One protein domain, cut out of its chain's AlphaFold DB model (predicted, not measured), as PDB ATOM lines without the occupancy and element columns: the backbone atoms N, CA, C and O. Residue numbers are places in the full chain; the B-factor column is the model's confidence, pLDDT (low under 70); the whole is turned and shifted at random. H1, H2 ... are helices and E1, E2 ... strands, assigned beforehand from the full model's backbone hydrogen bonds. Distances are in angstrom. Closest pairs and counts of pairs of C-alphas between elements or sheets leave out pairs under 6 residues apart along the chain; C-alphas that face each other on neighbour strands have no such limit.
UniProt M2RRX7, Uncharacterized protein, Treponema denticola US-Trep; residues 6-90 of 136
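What this domain is: This is residues 6 to 90 of the 136 residues of an uncharacterized protein of Treponema denticola US-Trep (UniProt M2RRX7). A small sheet of three short strands has H1 packed over one face, and on the side away from H1 the long unnamed stretch of residues 45 to 65 folds back on itself in short pairings. H2 lies off the sheet, at the far end of the longest axis from H1. The printed part has 85 residues, with two named helices and three named strands in the order E1 H1 E2 E3 H2; the sheet's order is E2 E1 E3, antiparallel. The class is mixed, helices and strands, with under half of the residues in named elements; the whole is compact, with a radius of gyration of the C-alphas of 12.3 A and spans of 35 by 31 by 24 A.

Where its parts are: Residues 6 to 21 hold no named element. E1 is residues 22 to 26, 13.5 A long, from C-alpha 22 at (226.004, 210.311, 255.275). H1 is residues 29 to 38, 14.3 A. E2 is residues 42 to 44, 7.1 A. E3 is residues 66 to 71, 15.5 A. H2 is residues 79 to 88, 13.9 A, ending with C-alpha 88 at (212.393, 221.179, 259.141).

How they stand to each other: E1 is the inner strand. E1 and E3 are antiparallel at 159 degrees, with N 24 and O 68 2.9 A apart, within hydrogen-bond range. E2 and E1 are antiparallel at 111 degrees, with N 43 and O 23 at 2.8 A. Residues 8 to 9 pair antiparallel with 67 to 68 of E3. H1 is on the sheet, two layers, at a height of 8.5 A, over E1 and slantwise at 33 degrees on the local plane; the closest C-alphas are those of Gly 26 and Leu 32, 5.1 A apart. H2 is not on the sheet and is apart from H1. In H1 and H2 every O i to N i+4 pair is within hydrogen-bond range.

The domain as a whole: The C-alphas farthest apart are those of Met 30 and Glu 88, 35.7 A. The printed part has no cut. E2 to E3 is a long link of 21 residues. Residues 75 to 79 and residue 90 are under pLDDT 70.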
ATOM      1  N   THR A   6     236.082 200.723 248.179       95.62
ATOM      2  CA  THR A   6     235.288 201.321 247.086       95.62
ATOM      3  C   THR A   6     234.389 202.461 247.564       95.62
ATOM      4  O   THR A   6     233.953 203.282 246.767       95.62
ATOM      5  N   LYS A   7     234.153 202.545 248.878       96.75
ATOM      6  CA  LYS A   7     233.380 203.609 249.526       96.75
ATOM      7  C   LYS A   7     234.251 204.754 250.043       96.75
ATOM      8  O   LYS A   7     233.737 205.642 250.720       96.75
ATOM      9  N   VAL A   8     235.560 204.717 249.784       97.75
ATOM     10  CA  VAL A   8     236.502 205.746 250.230       97.75
ATOM     11  C   VAL A   8     236.658 206.802 249.147       97.75
ATOM     12  O   VAL A   8     237.055 206.516 248.020       97.75
ATOM     13  N   TYR A   9     236.405 208.039 249.543       97.88
ATOM     14  CA  TYR A   9     236.612 209.225 248.741       97.88
ATOM     15  C   TYR A   9     237.832 209.984 249.258       97.88
ATOM     16  O   TYR A   9     238.096 210.069 250.462       97.88
ATOM     17  N   THR A  10     238.595 210.505 248.311       96.94
ATOM     18  CA  THR A  10     239.861 211.218 248.480       96.94
ATOM     19  C   THR A  10     239.810 212.504 247.666       96.94
ATOM     20  O   THR A  10     238.837 212.748 246.954       96.94
ATOM     21  N   ALA A  11     240.879 213.299 247.692       95.12
ATOM     22  CA  ALA A  11     240.945 214.499 246.869       95.12
ATOM     23  C   ALA A  11     240.729 214.238 245.360       95.12
ATOM     24  O   ALA A  11     240.187 215.105 244.680       95.12
ATOM     25  N   LEU A  12     241.097 213.047 244.864       94.88
ATOM     26  CA  LEU A  12     241.032 212.677 243.442       94.88
ATOM     27  C   LEU A  12     239.613 212.436 242.915       94.88
ATOM     28  O   LEU A  12     239.370 212.630 241.732       94.88
ATOM     29  N   ASN A  13     238.700 211.981 243.769       96.00
ATOM     30  CA  ASN A  13     237.326 211.629 243.397       96.00
ATOM     31  C   ASN A  13     236.292 212.361 244.262       96.00
ATOM     32  O   ASN A  13     235.142 211.941 244.342       96.00
ATOM     33  N   ALA A  14     236.688 213.444 244.936       96.25
ATOM     34  CA  ALA A  14     235.818 214.160 245.868       96.25
ATOM     35  C   ALA A  14     234.546 214.685 245.186       96.25
ATOM     36  O   ALA A  14     233.474 214.633 245.782       96.25
ATOM     37  N   ASP A  15     234.656 215.128 243.934       95.19
ATOM     38  CA  ASP A  15     233.553 215.705 243.159       95.19
ATOM     39  C   ASP A  15     232.492 214.668 242.743       95.19
ATOM     40  O   ASP A  15     231.369 215.026 242.396       95.19
ATOM     41  N   GLU A  16     232.809 213.372 242.827       95.00
ATOM     42  CA  GLU A  16     231.846 212.286 242.604       95.00
ATOM     43  C   GLU A  16     230.944 212.043 243.828       95.00
ATOM     44  O   GLU A  16     229.899 211.389 243.723       95.00
ATOM     45  N   LEU A  17     231.335 212.543 245.006       95.06
ATOM     46  CA  LEU A  17     230.587 212.357 246.242       95.06
ATOM     47  C   LEU A  17     229.473 213.400 246.358       95.06
ATOM     48  O   LEU A  17     229.719 214.597 246.506       95.06
ATOM     49  N   LYS A  18     228.222 212.935 246.355       93.12
ATOM     50  CA  LYS A  18     227.060 213.822 246.458       93.12
ATOM     51  C   LYS A  18     227.005 214.525 247.811       93.12
ATOM     52  O   LYS A  18     227.043 213.880 248.863       93.12
ATOM     53  N   VAL A  19     226.830 215.840 247.780       92.19
ATOM     54  CA  VAL A  19     226.556 216.641 248.976       92.19
ATOM     55  C   VAL A  19     225.232 216.190 249.619       92.19
ATOM     56  O   VAL A  19     224.308 215.782 248.923       92.19
ATOM     57  N   GLY A  20     225.165 216.185 250.953       91.00
ATOM     58  CA  GLY A  20     224.068 215.619 251.751       91.00
ATOM     59  C   GLY A  20     224.277 214.157 252.175       91.00
ATOM     60  O   GLY A  20     223.603 213.684 253.094       91.00
ATOM     61  N   SER A  21     225.240 213.446 251.571       94.31
ATOM     62  CA  SER A  21     225.561 212.049 251.918       94.31
ATOM     63  C   SER A  21     225.945 211.878 253.381       94.31
ATOM     64  O   SER A  21     226.665 212.706 253.947       94.31
ATOM     65  N   LYS A  22     225.510 210.759 253.973       94.94
ATOM     66  CA  LYS A  22     226.004 210.311 255.275       94.94
ATOM     67  C   LYS A  22     227.381 209.707 255.083       94.94
ATOM     68  O   LYS A  22     227.563 208.759 254.314       94.94
ATOM     69  N   VAL A  23     228.348 210.260 255.791       96.56
ATOM     70  CA  VAL A  23     229.759 209.929 255.652       96.56
ATOM     71  C   VAL A  23     230.420 209.815 257.015       96.56
ATOM     72  O   VAL A  23     229.987 210.432 257.983       96.56
ATOM     73  N   ILE A  24     231.504 209.056 257.085       97.06
ATOM     74  CA  ILE A  24     232.464 209.132 258.188       97.06
ATOM     75  C   ILE A  24     233.695 209.859 257.647       97.06
ATOM     76  O   ILE A  24     234.254 209.438 256.636       97.06
ATOM     77  N   CYS A  25     234.101 210.954 258.289       96.69
ATOM     78  CA  CYS A  25     235.207 211.801 257.826       96.69
ATOM     79  C   CYS A  25     236.492 211.518 258.649       96.69
ATOM     80  O   CYS A  25     236.429 211.161 259.833       96.69
ATOM     81  N   GLY A  26     237.668 211.656 258.033       96.31
ATOM     82  CA  GLY A  26     238.959 211.476 258.710       96.31
ATOM     83  C   GLY A  26     240.140 211.992 257.890       96.31
ATOM     84  O   GLY A  26     240.018 212.222 256.689       96.31
ATOM     85  N   ASN A  27     241.294 212.160 258.532       96.94
ATOM     86  CA  ASN A  27     242.493 212.709 257.877       96.94
ATOM     87  C   ASN A  27     243.537 211.637 257.553       96.94
ATOM     88  O   ASN A  27     244.449 211.858 256.763       96.94
ATOM     89  N   THR A  28     243.391 210.443 258.129       96.44
ATOM     90  CA  THR A  28     244.247 209.293 257.829       96.44
ATOM     91  C   THR A  28     243.413 208.036 257.613       96.44
ATOM     92  O   THR A  28     242.341 207.870 258.197       96.44
ATOM     93  N   LEU A  29     243.927 207.091 256.819       95.50
ATOM     94  CA  LEU A  29     243.269 205.794 256.626       95.50
ATOM     95  C   LEU A  29     243.127 205.004 257.934       95.50
ATOM     96  O   LEU A  29     242.179 204.236 258.079       95.50
ATOM     97  N   MET A  30     244.058 205.172 258.877       95.94
ATOM     98  CA  MET A  30     243.995 204.517 260.185       95.94
ATOM     99  C   MET A  30     242.802 205.026 260.999       95.94
ATOM    100  O   MET A  30     242.009 204.221 261.490       95.94
ATOM    101  N   GLU A  31     242.656 206.349 261.103       95.62
ATOM    102  CA  GLU A  31     241.522 206.989 261.775       95.62
ATOM    103  C   GLU A  31     240.201 206.581 261.116       95.62
ATOM    104  O   GLU A  31     239.286 206.118 261.799       95.62
ATOM    105  N   LEU A  32     240.133 206.675 259.785       96.12
ATOM    106  CA  LEU A  32     238.935 206.347 259.021       96.12
ATOM    107  C   LEU A  32     238.515 204.891 259.242       96.12
ATOM    108  O   LEU A  32     237.357 204.615 259.547       96.12
ATOM    109  N   LYS A  33     239.464 203.948 259.171       96.12
ATOM    110  CA  LYS A  33     239.201 202.533 259.464       96.12
ATOM    111  C   LYS A  33     238.672 202.351 260.878       96.12
ATOM    112  O   LYS A  33     237.704 201.615 261.043       96.12
ATOM    113  N   LYS A  34     239.276 202.993 261.881       95.81
ATOM    114  CA  LYS A  34     238.833 202.881 263.277       95.81
ATOM    115  C   LYS A  34     237.374 203.328 263.427       95.81
ATOM    116  O   LYS A  34     236.572 202.544 263.928       95.81
ATOM    117  N   LYS A  35     237.030 204.512 262.909       95.44
ATOM    118  CA  LYS A  35     235.665 205.065 262.963       95.44
ATOM    119  C   LYS A  35     234.643 204.205 262.208       95.44
ATOM    120  O   LYS A  35     233.561 203.939 262.711       95.44
ATOM    121  N   VAL A  36     235.000 203.677 261.034       95.19
ATOM    122  CA  VAL A  36     234.126 202.764 260.264       95.19
ATOM    123  C   VAL A  36     233.905 201.428 260.987       95.19
ATOM    124  O   VAL A  36     232.833 200.816 260.891       95.19
ATOM    125  N   HIS A  37     234.903 200.937 261.727       93.44
ATOM    126  CA  HIS A  37     234.727 199.729 262.529       93.44
ATOM    127  C   HIS A  37     233.759 199.968 263.692       93.44
ATOM    128  O   HIS A  37     232.878 199.123 263.871       93.44
ATOM    129  N   SER A  38     233.880 201.100 264.400       92.00
ATOM    130  CA  SER A  38     232.991 201.471 265.513       92.00
ATOM    131  C   SER A  38     231.627 202.026 265.083       92.00
ATOM    132  O   SER A  38     230.717 202.047 265.901       92.00
ATOM    133  N   ALA A  39     231.455 202.395 263.808       89.44
ATOM    134  CA  ALA A  39     230.253 203.055 263.282       89.44
ATOM    135  C   ALA A  39     229.909 204.362 264.029       89.44
ATOM    136  O   ALA A  39     228.743 204.708 264.207       89.44
ATOM    137  N   GLU A  40     230.942 205.084 264.457       87.62
ATOM    138  CA  GLU A  40     230.838 206.363 265.160       87.62
ATOM    139  C   GLU A  40     231.072 207.542 264.207       87.62
ATOM    140  O   GLU A  40     231.615 207.376 263.112       87.62
ATOM    141  N   ASP A  41     230.721 208.749 264.664       89.88
ATOM    142  CA  ASP A  41     231.041 210.015 263.985       89.88
ATOM    143  C   ASP A  41     230.475 210.090 262.552       89.88
ATOM    144  O   ASP A  41     231.129 210.571 261.624       89.88
ATOM    145  N   ILE A  42     229.252 209.575 262.364       93.69
ATOM    146  CA  ILE A  42     228.505 209.713 261.110       93.69
ATOM    147  C   ILE A  42     228.063 211.172 260.980       93.69
ATOM    148  O   ILE A  42     227.348 211.698 261.831       93.69
ATOM    149  N   LYS A  43     228.484 211.814 259.894       93.12
ATOM    150  CA  LYS A  43     228.208 213.215 259.569       93.12
ATOM    151  C   LYS A  43     227.476 213.318 258.244       93.12
ATOM    152  O   LYS A  43     227.518 212.407 257.422       93.12
ATOM    153  N   HIS A  44     226.874 214.474 258.009       92.69
ATOM    154  CA  HIS A  44     226.404 214.850 256.685       92.69
ATOM    155  C   HIS A  44     227.467 215.676 255.974       92.69
ATOM    156  O   HIS A  44     227.981 216.657 256.519       92.69
ATOM    157  N   LEU A  45     227.801 215.273 254.751       94.38
ATOM    158  CA  LEU A  45     228.658 216.063 253.886       94.38
ATOM    159  C   LEU A  45     227.918 217.346 253.503       94.38
ATOM    160  O   LEU A  45     226.867 217.285 252.872       94.38
ATOM    161  N   LYS A  46     228.484 218.500 253.847       92.31
ATOM    162  CA  LYS A  46     227.875 219.805 253.570       92.31
ATOM    163  C   LYS A  46     228.397 220.466 252.309       92.31
ATOM    164  O   LYS A  46     227.684 221.229 251.673       92.31
ATOM    165  N   ARG A  47     229.658 220.213 251.960       94.31
ATOM    166  CA  ARG A  47     230.292 220.789 250.771       94.31
ATOM    167  C   ARG A  47     231.529 219.991 250.381       94.31
ATOM    168  O   ARG A  47     232.245 219.494 251.251       94.31
ATOM    169  N   ILE A  48     231.806 219.947 249.082       96.38
ATOM    170  CA  ILE A  48     233.121 219.596 248.549       96.38
ATOM    171  C   ILE A  48     233.893 220.892 248.308       96.38
ATOM    172  O   ILE A  48     233.446 221.763 247.566       96.38
ATOM    173  N   ASN A  49     235.017 221.064 248.999       95.38
ATOM    174  CA  ASN A  49     235.902 222.197 248.766       95.38
ATOM    175  C   ASN A  49     236.658 222.015 247.439       95.38
ATOM    176  O   ASN A  49     236.831 220.905 246.930       95.38
ATOM    177  N   ASP A  50     237.140 223.137 246.923       94.00
ATOM    178  CA  ASP A  50     237.927 223.234 245.699       94.00
ATOM    179  C   ASP A  50     239.160 222.299 245.685       94.00
ATOM    180  O   ASP A  50     239.695 221.947 246.741       94.00
ATOM    181  N   GLU A  51     239.603 221.892 244.493       92.69
ATOM    182  CA  GLU A  51     240.752 221.003 244.272       92.69
ATOM    183  C   GLU A  51     242.080 221.534 244.837       92.69
ATOM    184  O   GLU A  51     242.953 220.740 245.194       92.69
ATOM    185  N   PHE A  52     242.225 222.852 245.022       91.06
ATOM    186  CA  PHE A  52     243.411 223.445 245.657       91.06
ATOM    187  C   PHE A  52     243.466 223.239 247.182       91.06
ATOM    188  O   PHE A  52     244.432 223.655 247.832       91.06
ATOM    189  N   LYS A  53     242.430 222.650 247.794       91.69
ATOM    190  CA  LYS A  53     242.381 222.366 249.235       91.69
ATOM    191  C   LYS A  53     242.725 220.907 249.510       91.69
ATOM    192  O   LYS A  53     242.091 220.002 248.990       91.69
ATOM    193  N   GLU A  54     243.658 220.681 250.433       89.75
ATOM    194  CA  GLU A  54     243.976 219.336 250.938       89.75
ATOM    195  C   GLU A  54     242.761 218.682 251.626       89.75
ATOM    196  O   GLU A  54     242.454 217.510 251.410       89.75
ATOM    197  N   TYR A  55     242.035 219.462 252.429       96.56
ATOM    198  CA  TYR A  55     240.838 219.023 253.141       96.56
ATOM    199  C   TYR A  55     239.589 219.313 252.303       96.56
ATOM    200  O   TYR A  55     238.973 220.379 252.427       96.56
ATOM    201  N   ARG A  56     239.230 218.379 251.415       97.06
ATOM    202  CA  ARG A  56     238.120 218.565 250.468       97.06
ATOM    203  C   ARG A  56     236.730 218.315 251.058       97.06
ATOM    204  O   ARG A  56     235.770 218.886 250.558       97.06
ATOM    205  N   PHE A  57     236.590 217.532 252.126       97.62
ATOM    206  CA  PHE A  57     235.274 217.123 252.642       97.62
ATOM    207  C   PHE A  57     234.837 217.976 253.832       97.62
ATOM    208  O   PHE A  57     235.294 217.746 254.950       97.62
ATOM    209  N   TYR A  58     233.949 218.947 253.619       96.00
ATOM    210  CA  TYR A  58     233.413 219.787 254.692       96.00
ATOM    211  C   TYR A  58     232.176 219.138 255.326       96.00
ATOM    212  O   TYR A  58     231.137 219.004 254.678       96.00
ATOM    213  N   CYS A  59     232.286 218.747 256.598       92.62
ATOM    214  CA  CYS A  59     231.264 217.979 257.323       92.62
ATOM    215  C   CYS A  59     230.629 218.795 258.483       92.62
ATOM    216  O   CYS A  59     230.187 218.216 259.473       92.62
ATOM    217  N   GLY A  60     230.613 220.138 258.407       86.56
ATOM    218  CA  GLY A  60     230.038 221.020 259.441       86.56
ATOM    219  C   GLY A  60     231.069 221.847 260.203       86.56
ATOM    220  O   GLY A  60     231.354 222.973 259.818       86.56
ATOM    221  N   ALA A  61     231.602 221.330 261.306       84.00
ATOM    222  CA  ALA A  61     232.604 222.070 262.081       84.00
ATOM    223  C   ALA A  61     233.960 222.137 261.354       84.00
ATOM    224  O   ALA A  61     234.603 223.180 261.341       84.00
ATOM    225  N   ASP A  62     234.342 221.049 260.679       91.81
ATOM    226  CA  ASP A  62     235.675 220.859 260.108       91.81
ATOM    227  C   ASP A  62     235.634 220.358 258.658       91.81
ATOM    228  O   ASP A  62     234.614 219.855 258.165       91.81
ATOM    229  N   SER A  63     236.784 220.478 257.986       96.06
ATOM    230  CA  SER A  63     237.057 219.829 256.700       96.06
ATOM    231  C   SER A  63     238.057 218.684 256.869       96.06
ATOM    232  O   SER A  63     238.970 218.781 257.686       96.06
ATOM    233  N   TYR A  64     237.912 217.630 256.067       97.56
ATOM    234  CA  TYR A  64     238.715 216.410 256.155       97.56
ATOM    235  C   TYR A  64     239.317 216.013 254.804       97.56
ATOM    236  O   TYR A  64     238.795 216.387 253.749       97.56
ATOM    237  N   SER A  65     240.410 215.249 254.832       97.38
ATOM    238  CA  SER A  65     241.109 214.782 253.619       97.38
ATOM    239  C   SER A  65     240.479 213.528 253.009       97.38
ATOM    240  O   SER A  65     240.639 213.277 251.815       97.38
ATOM    241  N   LEU A  66     239.779 212.728 253.820       97.94
ATOM    242  CA  LEU A  66     239.129 211.483 253.418       97.94
ATOM    243  C   LEU A  66     237.680 211.446 253.910       97.94
ATOM    244  O   LEU A  66     237.369 211.899 255.017       97.94
ATOM    245  N   ALA A  67     236.821 210.809 253.123       97.94
ATOM    246  CA  ALA A  67     235.457 210.479 253.511       97.94
ATOM    247  C   ALA A  67     235.150 209.014 253.189       97.94
ATOM    248  O   ALA A  67     235.593 208.476 252.178       97.94
ATOM    249  N   TYR A  68     234.382 208.359 254.052       97.88
ATOM    250  CA  TYR A  68     233.833 207.030 253.821       97.88
ATOM    251  C   TYR A  68     232.321 207.139 253.664       97.88
ATOM    252  O   TYR A  68     231.643 207.582 254.591       97.88
ATOM    253  N   LEU A  69     231.789 206.733 252.514       97.56
ATOM    254  CA  LEU A  69     230.361 206.798 252.214       97.56
ATOM    255  C   LEU A  69     229.581 205.721 252.978       97.56
ATOM    256  O   LEU A  69     229.826 204.523 252.822       97.56
ATOM    257  N   ILE A  70     228.598 206.150 253.769       95.94
ATOM    258  CA  ILE A  70     227.631 205.270 254.433       95.94
ATOM    259  C   ILE A  70     226.370 205.156 253.581       95.94
ATOM    260  O   ILE A  70     225.950 204.046 253.256       95.94
ATOM    261  N   GLU A  71     225.808 206.301 253.192       94.06
ATOM    262  CA  GLU A  71     224.523 206.398 252.502       94.06
ATOM    263  C   GLU A  71     224.489 207.657 251.628       94.06
ATOM    264  O   GLU A  71     224.933 208.729 252.048       94.06
ATOM    265  N   VAL A  72     223.969 207.517 250.410       91.12
ATOM    266  CA  VAL A  72     223.730 208.622 249.470       91.12
ATOM    267  C   VAL A  72     222.335 209.185 249.764       91.12
ATOM    268  O   VAL A  72     221.448 208.389 250.061       91.12
ATOM    269  N   PRO A  73     222.098 210.507 249.703       86.12
ATOM    270  CA  PRO A  73     220.771 211.046 249.974       86.12
ATOM    271  C   PRO A  73     219.771 210.610 248.891       86.12
ATOM    272  O   PRO A  73     220.075 210.673 247.695       86.12
ATOM    273  N   ASP A  74     218.572 210.210 249.309       79.69
ATOM    274  CA  ASP A  74     217.469 209.877 248.405       79.69
ATOM    275  C   ASP A  74     216.863 211.153 247.811       79.69
ATOM    276  O   ASP A  74     216.402 212.016 248.549       79.69
ATOM    277  N   ASN A  75     216.813 211.257 246.478       68.50
ATOM    278  CA  ASN A  75     216.051 212.284 245.748       68.50
ATOM    279  C   ASN A  75     216.322 213.744 246.160       68.50
ATOM    280  O   ASN A  75     215.404 214.565 246.174       68.50
ATOM    281  N   ILE A  76     217.571 214.079 246.485       67.69
ATOM    282  CA  ILE A  76     217.958 215.453 246.804       67.69
ATOM    283  C   ILE A  76     218.909 215.980 245.734       67.69
ATOM    284  O   ILE A  76     219.965 215.395 245.477       67.69
ATOM    285  N   GLU A  77     218.493 217.068 245.085       68.94
ATOM    286  CA  GLU A  77     219.194 217.672 243.949       68.94
ATOM    287  C   GLU A  77     220.228 218.717 244.390       68.94
ATOM    288  O   GLU A  77     221.164 219.001 243.643       68.94
ATOM    289  N   SER A  78     220.109 219.259 245.609       69.56
ATOM    290  CA  SER A  78     221.059 220.240 246.148       69.56
ATOM    291  C   SER A  78     221.207 220.186 247.675       69.56
ATOM    292  O   SER A  78     220.349 219.663 248.390       69.56
ATOM    293  N   TYR A  79     222.297 220.757 248.199       68.88
ATOM    294  CA  TYR A  79     222.499 220.872 249.647       68.88
ATOM    295  C   TYR A  79     221.457 221.771 250.305       68.88
ATOM    296  O   TYR A  79     221.016 221.462 251.401       68.88
ATOM    297  N   GLU A  80     221.030 222.850 249.652       77.81
ATOM    298  CA  GLU A  80     220.009 223.765 250.173       77.81
ATOM    299  C   GLU A  80     218.677 223.038 250.373       77.81
ATOM    300  O   GLU A  80     218.015 223.220 251.395       77.81
ATOM    301  N   GLN A  81     218.312 222.159 249.433       78.31
ATOM    302  CA  GLN A  81     217.146 221.292 249.570       78.31
ATOM    303  C   GLN A  81     217.334 220.295 250.723       78.31
ATOM    304  O   GLN A  81     216.420 220.116 251.530       78.31
ATOM    305  N   TRP A  82     218.519 219.680 250.834       78.00
ATOM    306  CA  TRP A  82     218.845 218.792 251.953       78.00
ATOM    307  C   TRP A  82     218.739 219.519 253.300       78.00
ATOM    308  O   TRP A  82     218.108 219.021 254.225       78.00
ATOM    309  N   GLU A  83     219.336 220.704 253.410       78.50
ATOM    310  CA  GLU A  83     219.414 221.503 254.628       78.50
ATOM    311  C   GLU A  83     218.042 222.041 255.033       78.50
ATOM    312  O   GLU A  83     217.730 222.046 256.221       78.50
ATOM    313  N   ALA A  84     217.189 222.417 254.076       81.94
ATOM    314  CA  ALA A  84     215.800 222.776 254.349       81.94
ATOM    315  C   ALA A  84     215.023 221.594 254.956       81.94
ATOM    316  O   ALA A  84     214.445 221.741 256.034       81.94
ATOM    317  N   ILE A  85     215.084 220.413 254.326       79.88
ATOM    318  CA  ILE A  85     214.423 219.189 254.817       79.88
ATOM    319  C   ILE A  85     214.987 218.776 256.182       79.88
ATOM    320  O   ILE A  85     214.232 218.412 257.085       79.88
ATOM    321  N   TYR A  86     216.311 218.829 256.344       75.88
ATOM    322  CA  TYR A  86     216.984 218.489 257.592       75.88
ATOM    323  C   TYR A  86     216.608 219.452 258.711       75.88
ATOM    324  O   TYR A  86     216.359 218.998 259.817       75.88
ATOM    325  N   ASN A  87     216.556 220.760 258.451       78.88
ATOM    326  CA  ASN A  87     216.195 221.751 259.461       78.88
ATOM    327  C   ASN A  87     214.712 221.674 259.843       78.88
ATOM    328  O   ASN A  87     214.394 221.826 261.020       78.88
ATOM    329  N   GLU A  88     213.822 221.400 258.885       80.94
ATOM    330  CA  GLU A  88     212.393 221.179 259.141       80.94
ATOM    331  C   GLU A  88     212.157 219.937 260.010       80.94
ATOM    332  O   GLU A  88     211.367 219.972 260.951       80.94
ATOM    333  N   ASN A  89     212.887 218.854 259.734       77.69
ATOM    334  CA  ASN A  89     212.760 217.576 260.436       77.69
ATOM    335  C   ASN A  89     213.864 217.356 261.474       77.69
ATOM    336  O   ASN A  89     214.116 216.213 261.874       77.69
ATOM    337  N   ARG A  90     214.562 218.424 261.880       68.94
ATOM    338  CA  ARG A  90     215.737 218.306 262.739       68.94
ATOM    339  C   ARG A  90     215.287 217.634 264.032       68.94
ATOM    340  O   ARG A  90     214.381 218.159 264.685       68.94
TER     341      ARG A  90